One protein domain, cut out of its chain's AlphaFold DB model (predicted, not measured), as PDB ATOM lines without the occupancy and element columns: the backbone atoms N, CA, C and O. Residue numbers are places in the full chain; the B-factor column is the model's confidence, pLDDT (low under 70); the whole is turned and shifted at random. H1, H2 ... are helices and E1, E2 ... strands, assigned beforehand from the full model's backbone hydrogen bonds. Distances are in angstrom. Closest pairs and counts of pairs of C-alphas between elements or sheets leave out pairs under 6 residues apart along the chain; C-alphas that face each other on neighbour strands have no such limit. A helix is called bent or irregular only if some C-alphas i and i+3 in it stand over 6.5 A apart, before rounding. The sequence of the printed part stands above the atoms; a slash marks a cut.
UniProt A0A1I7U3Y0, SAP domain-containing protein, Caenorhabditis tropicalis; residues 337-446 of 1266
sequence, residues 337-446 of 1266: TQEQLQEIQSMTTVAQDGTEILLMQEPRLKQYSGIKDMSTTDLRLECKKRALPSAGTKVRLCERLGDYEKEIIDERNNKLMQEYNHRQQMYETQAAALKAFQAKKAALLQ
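What this domain is: This is residues 337 to 446 of the 1266 residues of the protein "SAP domain-containing protein" of Caenorhabditis tropicalis (UniProt A0A1I7U3Y0). One long, straight helix arm, H3b, makes the length of this model, with a small helical head of H2 and H3a at the end where H3b begins. From that head the unnamed residues 359 to 375 reach alongside H3b to a small strand hairpin, E1 and E2, near its farther part; H1 joins on to E1, and its residues 338 to 343 stick out, as do residues 436 to 446 at the far end of H3b. The printed part has 110 residues, with three named helices and two named strands in the order H1, E1, E2, H2, H3; the sheet is E1 - E2, antiparallel, and the class is mostly helix. The whole is extended, with a radius of gyration of the C-alphas of 22.1 A, and its outline is a rod of 68 by 28 by 20 A.

Where its parts are: Begin at C-alpha 338, at (206.153, 239.986, 220.629), where H1 starts; it covers residues 338 to 346 and measures 12.3 A from first to last C-alpha. Next find strand E1, residues 348 to 350, 6.6 A long, and strand E2, residues 356 to 358, 6.5 A long. After residues 359 to 375, a stretch with no named element, look for C-alpha 376 at (181.145, 200.255, 227.141), where H2 begins; it covers residues 376 to 385 and is 14.2 A long. H3, residues 394 to 446, was assigned as one helix by its hydrogen bonds, but it is bent: C-alphas 403 and 406 are 8.1 A apart. Read it as two arms, H3a from 394 to 403, 15.6 A long, and H3b from 406 to 446, 59.0 A long, which ends at C-alpha 446, at (196.936, 254.864, 207.800). H3a is itself irregular, with C-alphas 400 and 403 at 7.2 A, and its line is a rough one.

How they stand to each other: Start with the arms of H3: the lines of H3a and H3b are about perpendicular, at 84 degrees. Then compare H2 with H3a, which touch; their closest C-alphas are those of Thr 376 and Lys 394, 5.6 A apart. They run the same way at a steep tilt of 39 degrees. H2 and H3b are close but not clearly touching, and their closest C-alphas, those of Glu 382 and Ile 408, are 7.6 A apart. Their lines are only just about perpendicular, at 73 degrees. Farther along H3b, look at Ala 431: its C-alpha is 7.4 A from that of Leu 358, the closest pair of H3b and E2. E1 and E2 form a hairpin, antiparallel at 145 degrees; N 349 and O 357 are within hydrogen-bond range at 2.8 A, and so are N 357 and O 349 at 2.8 A. H1 touches no helix, and H1 and E2 are apart. In H1, H2 and H3b every O i to N i+4 pair is within hydrogen-bond range, and in H3a 5 of 6 are.

The domain as a whole: To see the full length, go from Arg 396 to Gln 446, whose C-alphas are the two farthest apart, at 69.2 A. The printed part has no cut. The link from E2 to H2, with 17 residues, is long; the links from H1 to E1 and from E1 to E2 are tight, and the link from H2 to H3, with 8 residues, is short. In the B-factor column the mean pLDDT of the printed part is 87.5, and 16 residues are under 70: 338, 340, 344, 347 to 352, 356 to 357 and 359 to 363.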
ATOM      1  N   THR A 337     202.254 240.464 223.515       76.06
ATOM      2  CA  THR A 337     203.720 240.412 223.570       76.06
ATOM      3  C   THR A 337     204.281 239.979 222.214       76.06
ATOM      4  O   THR A 337     203.636 239.255 221.458       76.06
ATOM      5  N   GLN A 338     205.503 240.401 221.881       65.88
ATOM      6  CA  GLN A 338     206.153 239.986 220.629       65.88
ATOM      7  C   GLN A 338     206.247 238.451 220.515       65.88
ATOM      8  O   GLN A 338     206.100 237.904 219.429       65.88
ATOM      9  N   GLU A 339     206.410 237.778 221.652       70.50
ATOM     10  CA  GLU A 339     206.469 236.324 221.799       70.50
ATOM     11  C   GLU A 339     205.124 235.648 221.466       70.50
ATOM     12  O   GLU A 339     205.089 234.750 220.632       70.50
ATOM     13  N   GLN A 340     203.999 236.162 221.983       67.56
ATOM     14  CA  GLN A 340     202.646 235.725 221.588       67.56
ATOM     15  C   GLN A 340     202.354 235.980 220.103       67.56
ATOM     16  O   GLN A 340     201.658 235.204 219.452       67.56
ATOM     17  N   LEU A 341     202.876 237.077 219.546       72.00
ATOM     18  CA  LEU A 341     202.707 237.403 218.129       72.00
ATOM     19  C   LEU A 341     203.518 236.444 217.237       72.00
ATOM     20  O   LEU A 341     203.056 236.069 216.160       72.00
ATOM     21  N   GLN A 342     204.671 235.980 217.719       72.69
ATOM     22  CA  GLN A 342     205.478 234.949 217.070       72.69
ATOM     23  C   GLN A 342     204.876 233.538 217.244       72.69
ATOM     24  O   GLN A 342     204.936 232.739 216.310       72.69
ATOM     25  N   GLU A 343     204.211 233.247 218.370       72.56
ATOM     26  CA  GLU A 343     203.404 232.029 218.557       72.56
ATOM     27  C   GLU A 343     202.237 231.985 217.553       72.56
ATOM     28  O   GLU A 343     202.065 230.978 216.864       72.56
ATOM     29  N   ILE A 344     201.503 233.096 217.373       68.50
ATOM     30  CA  ILE A 344     200.473 233.241 216.324       68.50
ATOM     31  C   ILE A 344     201.052 232.919 214.945       68.50
ATOM     32  O   ILE A 344     200.488 232.089 214.237       68.50
ATOM     33  N   GLN A 345     202.190 233.524 214.588       71.06
ATOM     34  CA  GLN A 345     202.841 233.283 213.296       71.06
ATOM     35  C   GLN A 345     203.275 231.820 213.117       71.06
ATOM     36  O   GLN A 345     203.180 231.291 212.013       71.06
ATOM     37  N   SER A 346     203.686 231.136 214.190       71.06
ATOM     38  CA  SER A 346     203.999 229.699 214.153       71.06
ATOM     39  C   SER A 346     202.766 228.795 213.992       71.06
ATOM     40  O   SER A 346     202.892 227.659 213.541       71.06
ATOM     41  N   MET A 347     201.572 229.305 214.319       61.81
ATOM     42  CA  MET A 347     200.282 228.635 214.125       61.81
ATOM     43  C   MET A 347     199.586 229.020 212.808       61.81
ATOM     44  O   MET A 347     198.475 228.553 212.566       61.81
ATOM     45  N   THR A 348     200.194 229.834 211.942       68.31
ATOM     46  CA  THR A 348     199.650 230.200 210.620       68.31
ATOM     47  C   THR A 348     200.551 229.716 209.489       68.31
ATOM     48  O   THR A 348     201.743 230.006 209.475       68.31
ATOM     49  N   THR A 349     199.973 229.039 208.497       65.50
ATOM     50  CA  THR A 349     200.628 228.760 207.214       65.50
ATOM     51  C   THR A 349     200.132 229.740 206.161       65.50
ATOM     52  O   THR A 349     198.932 229.967 206.035       65.50
ATOM     53  N   VAL A 350     201.041 230.294 205.363       69.25
ATOM     54  CA  VAL A 350     200.671 231.056 204.166       69.25
ATOM     55  C   VAL A 350     200.372 230.051 203.052       69.25
ATOM     56  O   VAL A 350     201.226 229.230 202.714       69.25
ATOM     57  N   ALA A 351     199.152 230.063 202.523       68.75
ATOM     58  CA  ALA A 351     198.765 229.258 201.369       68.75
ATOM     59  C   ALA A 351     199.344 229.836 200.061       68.75
ATOM     60  O   ALA A 351     199.912 230.927 200.038       68.75
ATOM     61  N   GLN A 352     199.249 229.088 198.956       60.88
ATOM     62  CA  GLN A 352     199.898 229.450 197.679       60.88
ATOM     63  C   GLN A 352     199.348 230.739 197.036       60.88
ATOM     64  O   GLN A 352     200.003 231.322 196.177       60.88
ATOM     65  N   ASP A 353     198.172 231.190 197.469       71.38
ATOM     66  CA  ASP A 353     197.512 232.451 197.114       71.38
ATOM     67  C   ASP A 353     197.956 233.649 197.986       71.38
ATOM     68  O   ASP A 353     197.578 234.788 197.712       71.38
ATOM     69  N   GLY A 354     198.752 233.409 199.034       76.12
ATOM     70  CA  GLY A 354     199.155 234.405 200.028       76.12
ATOM     71  C   GLY A 354     198.249 234.487 201.265       76.12
ATOM     72  O   GLY A 354     198.497 235.332 202.127       76.12
ATOM     73  N   THR A 355     197.224 233.640 201.397       72.00
ATOM     74  CA  THR A 355     196.297 233.682 202.539       72.00
ATOM     75  C   THR A 355     196.900 233.012 203.780       72.00
ATOM     76  O   THR A 355     197.266 231.839 203.742       72.00
ATOM     77  N   GLU A 356     196.973 233.727 204.911       63.47
ATOM     78  CA  GLU A 356     197.311 233.147 206.225       63.47
ATOM     79  C   GLU A 356     196.168 232.235 206.716       63.47
ATOM     80  O   GLU A 356     195.151 232.707 207.228       63.47
ATOM     81  N   ILE A 357     196.333 230.919 206.573       67.62
ATOM     82  CA  ILE A 357     195.429 229.901 207.125       67.62
ATOM     83  C   ILE A 357     195.971 229.460 208.487       67.62
ATOM     84  O   ILE A 357     197.141 229.093 208.614       67.62
ATOM     85  N   LEU A 358     195.129 229.457 209.524       70.00
ATOM     86  CA  LEU A 358     195.509 228.900 210.823       70.00
ATOM     87  C   LEU A 358     195.729 227.385 210.672       70.00
ATOM     88  O   LEU A 358     194.817 226.672 210.256       70.00
ATOM     89  N   LEU A 359     196.908 226.878 211.040       61.06
ATOM     90  CA  LEU A 359     197.328 225.475 210.899       61.06
ATOM     91  C   LEU A 359     196.719 224.561 211.987       61.06
ATOM     92  O   LEU A 359     197.365 223.682 212.558       61.06
ATOM     93  N   MET A 360     195.425 224.786 212.228       61.22
ATOM     94  CA  MET A 360     194.398 223.802 212.551       61.22
ATOM     95  C   MET A 360     194.739 222.343 212.220       61.22
ATOM     96  O   MET A 360     194.328 221.896 211.153       61.22
ATOM     97  N   GLN A 361     195.434 221.569 213.067       62.16
ATOM     98  CA  GLN A 361     195.521 220.124 212.816       62.16
ATOM     99  C   GLN A 361     194.103 219.547 212.888       62.16
ATOM    100  O   GLN A 361     193.528 219.464 213.974       62.16
ATOM    101  N   GLU A 362     193.550 219.160 211.734       62.09
ATOM    102  CA  GLU A 362     192.210 218.585 211.653       62.09
ATOM    103  C   GLU A 362     192.109 217.397 212.621       62.09
ATOM    104  O   GLU A 362     192.873 216.426 212.495       62.09
ATOM    105  N   PRO A 363     191.197 217.440 213.611       64.12
ATOM    106  CA  PRO A 363     191.052 216.362 214.572       64.12
ATOM    107  C   PRO A 363     190.428 215.167 213.853       64.12
ATOM    108  O   PRO A 363     189.206 215.061 213.790       64.12
ATOM    109  N   ARG A 364     191.278 214.288 213.295       71.06
ATOM    110  CA  ARG A 364     190.899 213.117 212.484       71.06
ATOM    111  C   ARG A 364     189.716 212.386 213.111       71.06
ATOM    112  O   ARG A 364     189.876 211.637 214.079       71.06
ATOM    113  N   LEU A 365     188.534 212.623 212.545       77.00
ATOM    114  CA  LEU A 365     187.277 212.105 213.054       77.00
ATOM    115  C   LEU A 365     187.297 210.587 212.913       77.00
ATOM    116  O   LEU A 365     187.140 210.050 211.818       77.00
ATOM    117  N   LYS A 366     187.501 209.885 214.030       84.75
ATOM    118  CA  LYS A 366     187.341 208.433 214.085       84.75
ATOM    119  C   LYS A 366     185.855 208.110 213.974       84.75
ATOM    120  O   LYS A 366     185.172 207.970 214.985       84.75
ATOM    121  N   GLN A 367     185.373 208.043 212.735       89.75
ATOM    122  CA  GLN A 367     184.093 207.433 212.408       89.75
ATOM    123  C   GLN A 367     184.078 206.012 212.981       89.75
ATOM    124  O   GLN A 367     185.072 205.288 212.895       89.75
ATOM    125  N   TYR A 368     182.969 205.629 213.602       94.69
ATOM    126  CA  TYR A 368     182.813 204.292 214.160       94.69
ATOM    127  C   TYR A 368     182.478 203.328 213.019       94.69
ATOM    128  O   TYR A 368     181.486 203.531 212.322       94.69
ATOM    129  N   SER A 369     183.308 202.301 212.823       95.44
ATOM    130  CA  SER A 369     183.098 201.251 211.814       95.44
ATOM    131  C   SER A 369     182.115 200.166 212.269       95.44
ATOM    132  O   SER A 369     181.490 199.516 211.436       95.44
ATOM    133  N   GLY A 370     181.961 199.978 213.581       97.25
ATOM    134  CA  GLY A 370     180.987 199.081 214.197       97.25
ATOM    135  C   GLY A 370     180.612 199.523 215.616       97.25
ATOM    136  O   GLY A 370     181.384 200.216 216.287       97.25
ATOM    137  N   ILE A 371     179.501 199.021 216.169       97.69
ATOM    138  CA  ILE A 371     179.210 199.181 217.616       97.69
ATOM    139  C   ILE A 371     180.261 198.473 218.490       97.69
ATOM    140  O   ILE A 371     180.405 198.748 219.681       97.69
ATOM    141  N   LYS A 372     181.050 197.577 217.885       97.31
ATOM    142  CA  LYS A 372     182.239 196.946 218.473       97.31
ATOM    143  C   LYS A 372     183.345 197.954 218.807       97.31
ATOM    144  O   LYS A 372     184.128 197.674 219.713       97.31
ATOM    145  N   ASP A 373     183.373 199.127 218.177       96.81
ATOM    146  CA  ASP A 373     184.401 200.155 218.401       96.81
ATOM    147  C   ASP A 373     184.013 201.138 219.519       96.81
ATOM    148  O   ASP A 373     184.876 201.688 220.203       96.81
ATOM    149  N   MET A 374     182.711 201.298 219.780       96.81
ATOM    150  CA  MET A 374     182.167 202.190 220.813       96.81
ATOM    151  C   MET A 374     182.607 201.797 222.235       96.81
ATOM    152  O   MET A 374     182.893 200.628 222.527       96.81
ATOM    153  N   SER A 375     182.639 202.757 223.166       97.38
ATOM    154  CA  SER A 375     182.963 202.446 224.563       97.38
ATOM    155  C   SER A 375     181.841 201.641 225.234       97.38
ATOM    156  O   SER A 375     180.672 201.706 224.846       97.38
ATOM    157  N   THR A 376     182.167 200.906 226.300       97.56
ATOM    158  CA  THR A 376     181.145 200.255 227.141       97.56
ATOM    159  C   THR A 376     180.167 201.251 227.760       97.56
ATOM    160  O   THR A 376     179.048 200.860 228.081       97.56
ATOM    161  N   THR A 377     180.551 202.518 227.918       97.50
ATOM    162  CA  THR A 377     179.679 203.574 228.439       97.50
ATOM    163  C   THR A 377     178.676 204.025 227.381       97.50
ATOM    164  O   THR A 377     177.480 204.022 227.666       97.50
ATOM    165  N   ASP A 378     179.119 204.315 226.149       97.38
ATOM    166  CA  ASP A 378     178.220 204.673 225.038       97.38
ATOM    167  C   ASP A 378     177.224 203.532 224.757       97.38
ATOM    168  O   ASP A 378     176.023 203.765 224.664       97.38
ATOM    169  N   LEU A 379     177.694 202.276 224.734       98.38
ATOM    170  CA  LEU A 379     176.838 201.099 224.532       98.38
ATOM    171  C   LEU A 379     175.788 200.928 225.646       98.38
ATOM    172  O   LEU A 379     174.657 200.529 225.381       98.38
ATOM    173  N   ARG A 380     176.114 201.261 226.901       98.25
ATOM    174  CA  ARG A 380     175.128 201.257 228.000       98.25
ATOM    175  C   ARG A 380     174.110 202.387 227.881       98.25
ATOM    176  O   ARG A 380     172.957 202.188 228.272       98.25
ATOM    177  N   LEU A 381     174.520 203.544 227.362       98.06
ATOM    178  CA  LEU A 381     173.632 204.674 227.096       98.06
ATOM    179  C   LEU A 381     172.674 204.362 225.940       98.06
ATOM    180  O   LEU A 381     171.476 204.561 226.111       98.06
ATOM    181  N   GLU A 382     173.154 203.781 224.838       98.12
ATOM    182  CA  GLU A 382     172.301 203.350 223.721       98.12
ATOM    183  C   GLU A 382     171.349 202.214 224.113       98.12
ATOM    184  O   GLU A 382     170.163 202.293 223.796       98.12
ATOM    185  N   CYS A 383     171.786 201.226 224.910       98.44
ATOM    186  CA  CYS A 383     170.844 200.267 225.499       98.44
ATOM    187  C   CYS A 383     169.753 200.983 226.311       98.44
ATOM    188  O   CYS A 383     168.571 200.735 226.090       98.44
ATOM    189  N   LYS A 384     170.123 201.909 227.210       98.19
ATOM    190  CA  LYS A 384     169.150 202.637 228.042       98.19
ATOM    191  C   LYS A 384     168.179 203.483 227.204       98.19
ATOM    192  O   LYS A 384     166.992 203.510 227.513       98.19
ATOM    193  N   LYS A 385     168.673 204.154 226.162       98.06
ATOM    194  CA  LYS A 385     167.898 204.971 225.213       98.06
ATOM    195  C   LYS A 385     166.866 204.137 224.455       98.06
ATOM    196  O   LYS A 385     165.729 204.564 224.309       98.06
ATOM    197  N   ARG A 386     167.248 202.925 224.043       97.75
ATOM    198  CA  ARG A 386     166.413 201.964 223.299       97.75
ATOM    199  C   ARG A 386     165.588 201.044 224.216       97.75
ATOM    200  O   ARG A 386     165.090 200.020 223.768       97.75
ATOM    201  N   ALA A 387     165.475 201.384 225.507       97.88
ATOM    202  CA  ALA A 387     164.819 200.595 226.562       97.88
ATOM    203  C   ALA A 387     165.339 199.144 226.737       97.88
ATOM    204  O   ALA A 387     164.718 198.325 227.416       97.88
ATOM    205  N   LEU A 388     166.512 198.829 226.184       98.00
ATOM    206  CA  LEU A 388     167.171 197.531 226.301       98.00
ATOM    207  C   LEU A 388     167.903 197.400 227.652       98.00
ATOM    208  O   LEU A 388     168.418 198.391 228.184       98.00
ATOM    209  N   PRO A 389     168.057 196.181 228.206       97.88
ATOM    210  CA  PRO A 389     168.760 195.992 229.474       97.88
ATOM    211  C   PRO A 389     170.237 196.416 229.385       97.88
ATOM    212  O   PRO A 389     171.051 195.761 228.738       97.88
ATOM    213  N   SER A 390     170.614 197.490 230.081       97.62
ATOM    214  CA  SER A 390     171.962 198.084 230.018       97.62
ATOM    215  C   SER A 390     173.011 197.409 230.919       97.62
ATOM    216  O   SER A 390     174.186 197.772 230.900       97.62
ATOM    217  N   ALA A 391     172.640 196.388 231.695       97.00
ATOM    218  CA  ALA A 391     173.596 195.573 232.446       97.00
ATOM    219  C   ALA A 391     174.275 194.530 231.535       97.00
ATOM    220  O   ALA A 391     173.607 193.861 230.743       97.00
ATOM    221  N   GLY A 392     175.600 194.367 231.643       96.12
ATOM    222  CA  GLY A 392     176.357 193.337 230.918       96.12
ATOM    223  C   GLY A 392     177.819 193.689 230.612       96.12
ATOM    224  O   GLY A 392     178.295 194.791 230.915       96.12
ATOM    225  N   THR A 393     178.512 192.724 229.997       98.00
ATOM    226  CA  THR A 393     179.828 192.878 229.349       98.00
ATOM    227  C   THR A 393     179.688 193.580 227.991       98.00
ATOM    228  O   THR A 393     178.584 193.651 227.452       98.00
ATOM    229  N   LYS A 394     180.798 194.065 227.403       98.12
ATOM    230  CA  LYS A 394     180.779 194.721 226.077       98.12
ATOM    231  C   LYS A 394     180.108 193.845 225.014       98.12
ATOM    232  O   LYS A 394     179.198 194.313 224.347       98.12
ATOM    233  N   VAL A 395     180.479 192.564 224.943       98.06
ATOM    234  CA  VAL A 395     179.910 191.595 223.988       98.06
ATOM    235  C   VAL A 395     178.388 191.490 224.136       98.06
ATOM    236  O   VAL A 395     177.679 191.692 223.159       98.06
ATOM    237  N   ARG A 396     177.866 191.306 225.360       98.25
ATOM    238  CA  ARG A 396     176.411 191.252 225.607       98.25
ATOM    239  C   ARG A 396     175.685 192.567 225.301       98.25
ATOM    240  O   ARG A 396     174.483 192.555 225.068       98.25
ATOM    241  N   LEU A 397     176.360 193.716 225.361       98.44
ATOM    242  CA  LEU A 397     175.779 194.997 224.943       98.44
ATOM    243  C   LEU A 397     175.724 195.086 223.413       98.44
ATOM    244  O   LEU A 397     174.659 195.376 222.884       98.44
ATOM    245  N   CYS A 398     176.811 194.744 222.713       98.38
ATOM    246  CA  CYS A 398     176.832 194.679 221.249       98.38
ATOM    247  C   CYS A 398     175.798 193.679 220.699       98.38
ATOM    248  O   CYS A 398     175.059 194.032 219.794       98.38
ATOM    249  N   GLU A 399     175.672 192.479 221.279       98.19
ATOM    250  CA  GLU A 399     174.658 191.483 220.886       98.19
ATOM    251  C   GLU A 399     173.226 192.045 220.917       98.19
ATOM    252  O   GLU A 399     172.469 191.840 219.979       98.19
ATOM    253  N   ARG A 400     172.855 192.778 221.979       98.38
ATOM    254  CA  ARG A 400     171.509 193.371 222.123       98.38
ATOM    255  C   ARG A 400     171.300 194.631 221.284       98.38
ATOM    256  O   ARG A 400     170.166 195.059 221.124       98.38
ATOM    257  N   LEU A 401     172.377 195.242 220.797       98.50
ATOM    258  CA  LEU A 401     172.344 196.420 219.931       98.50
ATOM    259  C   LEU A 401     172.562 196.062 218.453       98.50
ATOM    260  O   LEU A 401     172.554 196.969 217.629       98.50
ATOM    261  N   GLY A 402     172.728 194.779 218.105       98.31
ATOM    262  CA  GLY A 402     172.977 194.327 216.731       98.31
ATOM    263  C   GLY A 402     171.868 194.731 215.758       98.31
ATOM    264  O   GLY A 402     172.157 195.297 214.707       98.31
ATOM    265  N   ASP A 403     170.605 194.570 216.166       98.31
ATOM    266  CA  ASP A 403     169.420 194.986 215.392       98.31
ATOM    267  C   ASP A 403     169.368 196.508 215.129       98.31
ATOM    268  O   ASP A 403     168.638 196.973 214.255       98.31
ATOM    269  N   TYR A 404     170.167 197.285 215.867       98.44
ATOM    270  CA  TYR A 404     170.278 198.741 215.784       98.44
ATOM    271  C   TYR A 404     171.682 199.214 215.354       98.44
ATOM    272  O   TYR A 404     171.938 200.417 215.375       98.44
ATOM    273  N   GLU A 405     172.600 198.307 214.972       98.00
ATOM    274  CA  GLU A 405     174.027 198.622 214.756       98.00
ATOM    275  C   GLU A 405     174.203 199.780 213.764       98.00
ATOM    276  O   GLU A 405     174.869 200.765 214.086       98.00
ATOM    277  N   LYS A 406     173.525 199.716 212.610       97.94
ATOM    278  CA  LYS A 406     173.568 200.775 211.595       97.94
ATOM    279  C   LYS A 406     173.043 202.116 212.120       97.94
ATOM    280  O   LYS A 406     173.719 203.124 211.976       97.94
ATOM    281  N   GLU A 407     171.864 202.130 212.740       98.12
ATOM    282  CA  GLU A 407     171.214 203.363 213.209       98.12
ATOM    283  C   GLU A 407     172.072 204.090 214.262       98.12
ATOM    284  O   GLU A 407     172.224 205.309 214.224       98.12
ATOM    285  N   ILE A 408     172.694 203.326 215.166       98.12
ATOM    286  CA  ILE A 408     173.594 203.841 216.203       98.12
ATOM    287  C   ILE A 408     174.871 204.428 215.589       98.12
ATOM    288  O   ILE A 408     175.325 205.490 216.019       98.12
ATOM    289  N   ILE A 409     175.456 203.750 214.598       97.69
ATOM    290  CA  ILE A 409     176.648 204.223 213.884       97.69
ATOM    291  C   ILE A 409     176.329 205.496 213.097       97.69
ATOM    292  O   ILE A 409     177.045 206.489 213.239       97.69
ATOM    293  N   ASP A 410     175.237 205.493 212.331       97.38
ATOM    294  CA  ASP A 410     174.792 206.632 211.531       97.38
ATOM    295  C   ASP A 410     174.519 207.847 212.433       97.38
ATOM    296  O   ASP A 410     175.024 208.935 212.163       97.38
ATOM    297  N   GLU A 411     173.808 207.689 213.556       97.06
ATOM    298  CA  GLU A 411     173.577 208.785 214.508       97.06
ATOM    299  C   GLU A 411     174.885 209.275 215.158       97.06
ATOM    300  O   GLU A 411     175.116 210.486 215.264       97.06
ATOM    301  N   ARG A 412     175.779 208.362 215.570       95.69
ATOM    302  CA  ARG A 412     177.034 208.735 216.240       95.69
ATOM    303  C   ARG A 412     178.001 209.446 215.296       95.69
ATOM    304  O   ARG A 412     178.639 210.411 215.724       95.69
ATOM    305  N   ASN A 413     178.070 209.017 214.036       95.75
ATOM    306  CA  ASN A 413     178.880 209.642 212.992       95.75
ATOM    307  C   ASN A 413     178.271 210.982 212.539       95.75
ATOM    308  O   ASN A 413     179.007 211.960 212.428       95.75
ATOM    309  N   ASN A 414     176.943 211.092 212.396       96.44
ATOM    310  CA  ASN A 414     176.277 212.378 212.138       96.44
ATOM    311  C   ASN A 414     176.533 213.393 213.262       96.44
ATOM    312  O   ASN A 414     176.878 214.544 212.991       96.44
ATOM    313  N   LYS A 415     176.447 212.974 214.531       94.38
ATOM    314  CA  LYS A 415     176.776 213.839 215.674       94.38
ATOM    315  C   LYS A 415     178.250 214.261 215.682       94.38
ATOM    316  O   LYS A 415     178.552 215.404 216.013       94.38
ATOM    317  N   LEU A 416     179.159 213.364 215.293       92.06
ATOM    318  CA  LEU A 416     180.588 213.657 215.167       92.06
ATOM    319  C   LEU A 416     180.866 214.682 214.047       92.06
ATOM    320  O   LEU A 416     181.671 215.589 214.246       92.06
ATOM    321  N   MET A 417     180.147 214.599 212.921       93.56
ATOM    322  CA  MET A 417     180.187 215.602 211.846       93.56
ATOM    323  C   MET A 417     179.588 216.952 212.270       93.56
ATOM    324  O   MET A 417     180.147 217.994 211.945       93.56
ATOM    325  N   GLN A 418     178.497 216.970 213.042       94.50
ATOM    326  CA  GLN A 418     177.950 218.217 213.598       94.50
ATOM    327  C   GLN A 418     178.939 218.899 214.557       94.50
ATOM    328  O   GLN A 418     179.129 220.112 214.487       94.50
ATOM    329  N   GLU A 419     179.611 218.128 215.419       91.56
ATOM    330  CA  GLU A 419     180.641 218.644 216.331       91.56
ATOM    331  C   GLU A 419     181.887 219.150 215.575       91.56
ATOM    332  O   GLU A 419     182.516 220.120 216.004       91.56
ATOM    333  N   TYR A 420     182.217 218.543 214.429       91.94
ATOM    334  CA  TYR A 420     183.250 219.035 213.515       91.94
ATOM    335  C   TYR A 420     182.857 220.363 212.864       91.94
ATOM    336  O   TYR A 420     183.572 221.346 213.033       91.94
ATOM    337  N   ASN A 421     181.695 220.422 212.205       93.69
ATOM    338  CA  ASN A 421     181.209 221.625 211.526       93.69
ATOM    339  C   ASN A 421     181.081 222.808 212.502       93.69
ATOM    340  O   ASN A 421     181.441 223.934 212.167       93.69
ATOM    341  N   HIS A 422     180.636 222.558 213.739       93.31
ATOM    342  CA  HIS A 422     180.584 223.583 214.781       93.31
ATOM    343  C   HIS A 422     181.983 224.063 215.214       93.31
ATOM    344  O   HIS A 422     182.195 225.266 215.375       93.31
ATOM    345  N   ARG A 423     182.971 223.161 215.350       89.88
ATOM    346  CA  ARG A 423     184.369 223.567 215.590       89.88
ATOM    347  C   ARG A 423     184.952 224.344 214.408       89.88
ATOM    348  O   ARG A 423     185.594 225.364 214.637       89.88
ATOM    349  N   GLN A 424     184.680 223.933 213.170       89.88
ATOM    350  CA  GLN A 424     185.103 224.645 211.962       89.88
ATOM    351  C   GLN A 424     184.530 226.070 211.925       89.88
ATOM    352  O   GLN A 424     185.295 227.019 211.777       89.88
ATOM    353  N   GLN A 425     183.230 226.238 212.192       93.31
ATOM    354  CA  GLN A 425     182.582 227.550 212.312       93.31
ATOM    355  C   GLN A 425     183.198 228.411 213.431       93.31
ATOM    356  O   GLN A 425     183.358 229.623 213.271       93.31
ATOM    357  N   MET A 426     183.579 227.808 214.563       88.25
ATOM    358  CA  MET A 426     184.285 228.514 215.639       88.25
ATOM    359  C   MET A 426     185.682 228.983 215.208       88.25
ATOM    360  O   MET A 426     186.046 230.118 215.512       88.25
ATOM    361  N   TYR A 427     186.451 228.168 214.476       88.88
ATOM    362  CA  TYR A 427     187.760 228.577 213.946       88.88
ATOM    363  C   TYR A 427     187.638 229.634 212.842       88.88
ATOM    364  O   TYR A 427     188.403 230.595 212.840       88.88
ATOM    365  N   GLU A 428     186.641 229.529 211.964       88.81
ATOM    366  CA  GLU A 428     186.328 230.550 210.958       88.81
ATOM    367  C   GLU A 428     185.946 231.885 211.618       88.81
ATOM    368  O   GLU A 428     186.467 232.936 211.249       88.81
ATOM    369  N   THR A 429     185.132 231.847 212.677       89.50
ATOM    370  CA  THR A 429     184.780 233.032 213.479       89.50
ATOM    371  C   THR A 429     186.016 233.654 214.147       89.50
ATOM    372  O   THR A 429     186.153 234.878 214.182       89.50
ATOM    373  N   GLN A 430     186.949 232.834 214.645       88.50
ATOM    374  CA  GLN A 430     188.217 233.300 215.223       88.50
ATOM    375  C   GLN A 430     189.145 233.913 214.161       88.50
ATOM    376  O   GLN A 430     189.712 234.982 214.391       88.50
ATOM    377  N   ALA A 431     189.252 233.296 212.982       87.06
ATOM    378  CA  ALA A 431     190.018 233.818 211.853       87.06
ATOM    379  C   ALA A 431     189.429 235.140 211.330       87.06
ATOM    380  O   ALA A 431     190.166 236.101 211.106       87.06
ATOM    381  N   ALA A 432     188.101 235.242 211.222       88.62
ATOM    382  CA  ALA A 432     187.404 236.476 210.866       88.62
ATOM    383  C   ALA A 432     187.633 237.589 211.906       88.62
ATOM    384  O   ALA A 432     187.900 238.734 211.532       88.62
ATOM    385  N   ALA A 433     187.608 237.264 213.204       88.06
ATOM    386  CA  ALA A 433     187.923 238.212 214.274       88.06
ATOM    387  C   ALA A 433     189.390 238.687 214.224       88.06
ATOM    388  O   ALA A 433     189.652 239.887 214.355       88.06
ATOM    389  N   LEU A 434     190.342 237.782 213.965       89.12
ATOM    390  CA  LEU A 434     191.758 238.119 213.792       89.12
ATOM    391  C   LEU A 434     191.981 239.002 212.552       89.12
ATOM    392  O   LEU A 434     192.652 240.030 212.649       89.12
ATOM    393  N   LYS A 435     191.350 238.673 211.419       90.56
ATOM    394  CA  LYS A 435     191.380 239.465 210.177       90.56
ATOM    395  C   LYS A 435     190.772 240.858 210.377       90.56
ATOM    396  O   LYS A 435     191.342 241.852 209.929       90.56
ATOM    397  N   ALA A 436     189.673 240.968 211.127       88.06
ATOM    398  CA  ALA A 436     189.084 242.251 211.513       88.06
ATOM    399  C   ALA A 436     190.007 243.073 212.437       88.06
ATOM    400  O   ALA A 436     190.107 244.294 212.285       88.06
ATOM    401  N   PHE A 437     190.730 242.427 213.358       90.44
ATOM    402  CA  PHE A 437     191.733 243.082 214.204       90.44
ATOM    403  C   PHE A 437     192.950 243.568 213.395       90.44
ATOM    404  O   PHE A 437     193.360 244.723 213.546       90.44
ATOM    405  N   GLN A 438     193.482 242.742 212.485       88.69
ATOM    406  CA  GLN A 438     194.541 243.130 211.543       88.69
ATOM    407  C   GLN A 438     194.103 244.333 210.682       88.69
ATOM    408  O   GLN A 438     194.822 245.332 210.612       88.69
ATOM    409  N   ALA A 439     192.894 244.301 210.108       88.44
ATOM    410  CA  ALA A 439     192.339 245.405 209.321       88.44
ATOM    411  C   ALA A 439     192.182 246.698 210.147       88.44
ATOM    412  O   ALA A 439     192.562 247.780 209.694       88.44
ATOM    413  N   LYS A 440     191.706 246.597 211.396       90.75
ATOM    414  CA  LYS A 440     191.614 247.728 212.338       90.75
ATOM    415  C   LYS A 440     192.994 248.319 212.667       90.75
ATOM    416  O   LYS A 440     193.129 249.542 212.733       90.75
ATOM    417  N   LYS A 441     194.025 247.480 212.822       88.50
ATOM    418  CA  LYS A 441     195.424 247.904 213.028       88.50
ATOM    419  C   LYS A 441     195.985 248.622 211.791       88.50
ATOM    420  O   LYS A 441     196.596 249.680 211.933       88.50
ATOM    421  N   ALA A 442     195.727 248.103 210.589       87.56
ATOM    422  CA  ALA A 442     196.130 248.737 209.332       87.56
ATOM    423  C   ALA A 442     195.450 250.105 209.121       87.56
ATOM    424  O   ALA A 442     196.116 251.083 208.779       87.56
ATOM    425  N   ALA A 443     194.147 250.209 209.406       89.12
ATOM    426  CA  ALA A 443     193.409 251.471 209.345       89.12
ATOM    427  C   ALA A 443     193.956 252.522 210.332       89.12
ATOM    428  O   ALA A 443     194.077 253.696 209.977       89.12
ATOM    429  N   LEU A 444     194.348 252.112 211.546       89.06
ATOM    430  CA  LEU A 444     194.960 253.006 212.536       89.06
ATOM    431  C   LEU A 444     196.327 253.543 212.072       89.06
ATOM    432  O   LEU A 444     196.591 254.737 212.212       89.06
ATOM    433  N   LEU A 445     197.162 252.695 211.462       88.25
ATOM    434  CA  LEU A 445     198.448 253.099 210.875       88.25
ATOM    435  C   LEU A 445     198.267 254.105 209.722       88.25
ATOM    436  O   LEU A 445     198.977 255.109 209.656       88.25
ATOM    437  N   GLN A 446     197.274 253.894 208.849       84.56
ATOM    438  CA  GLN A 446     196.936 254.864 207.800       84.56
ATOM    439  C   GLN A 446     196.418 256.195 208.377       84.56
ATOM    440  O   GLN A 446     196.762 257.262 207.862       84.56
TER     441      GLN A 446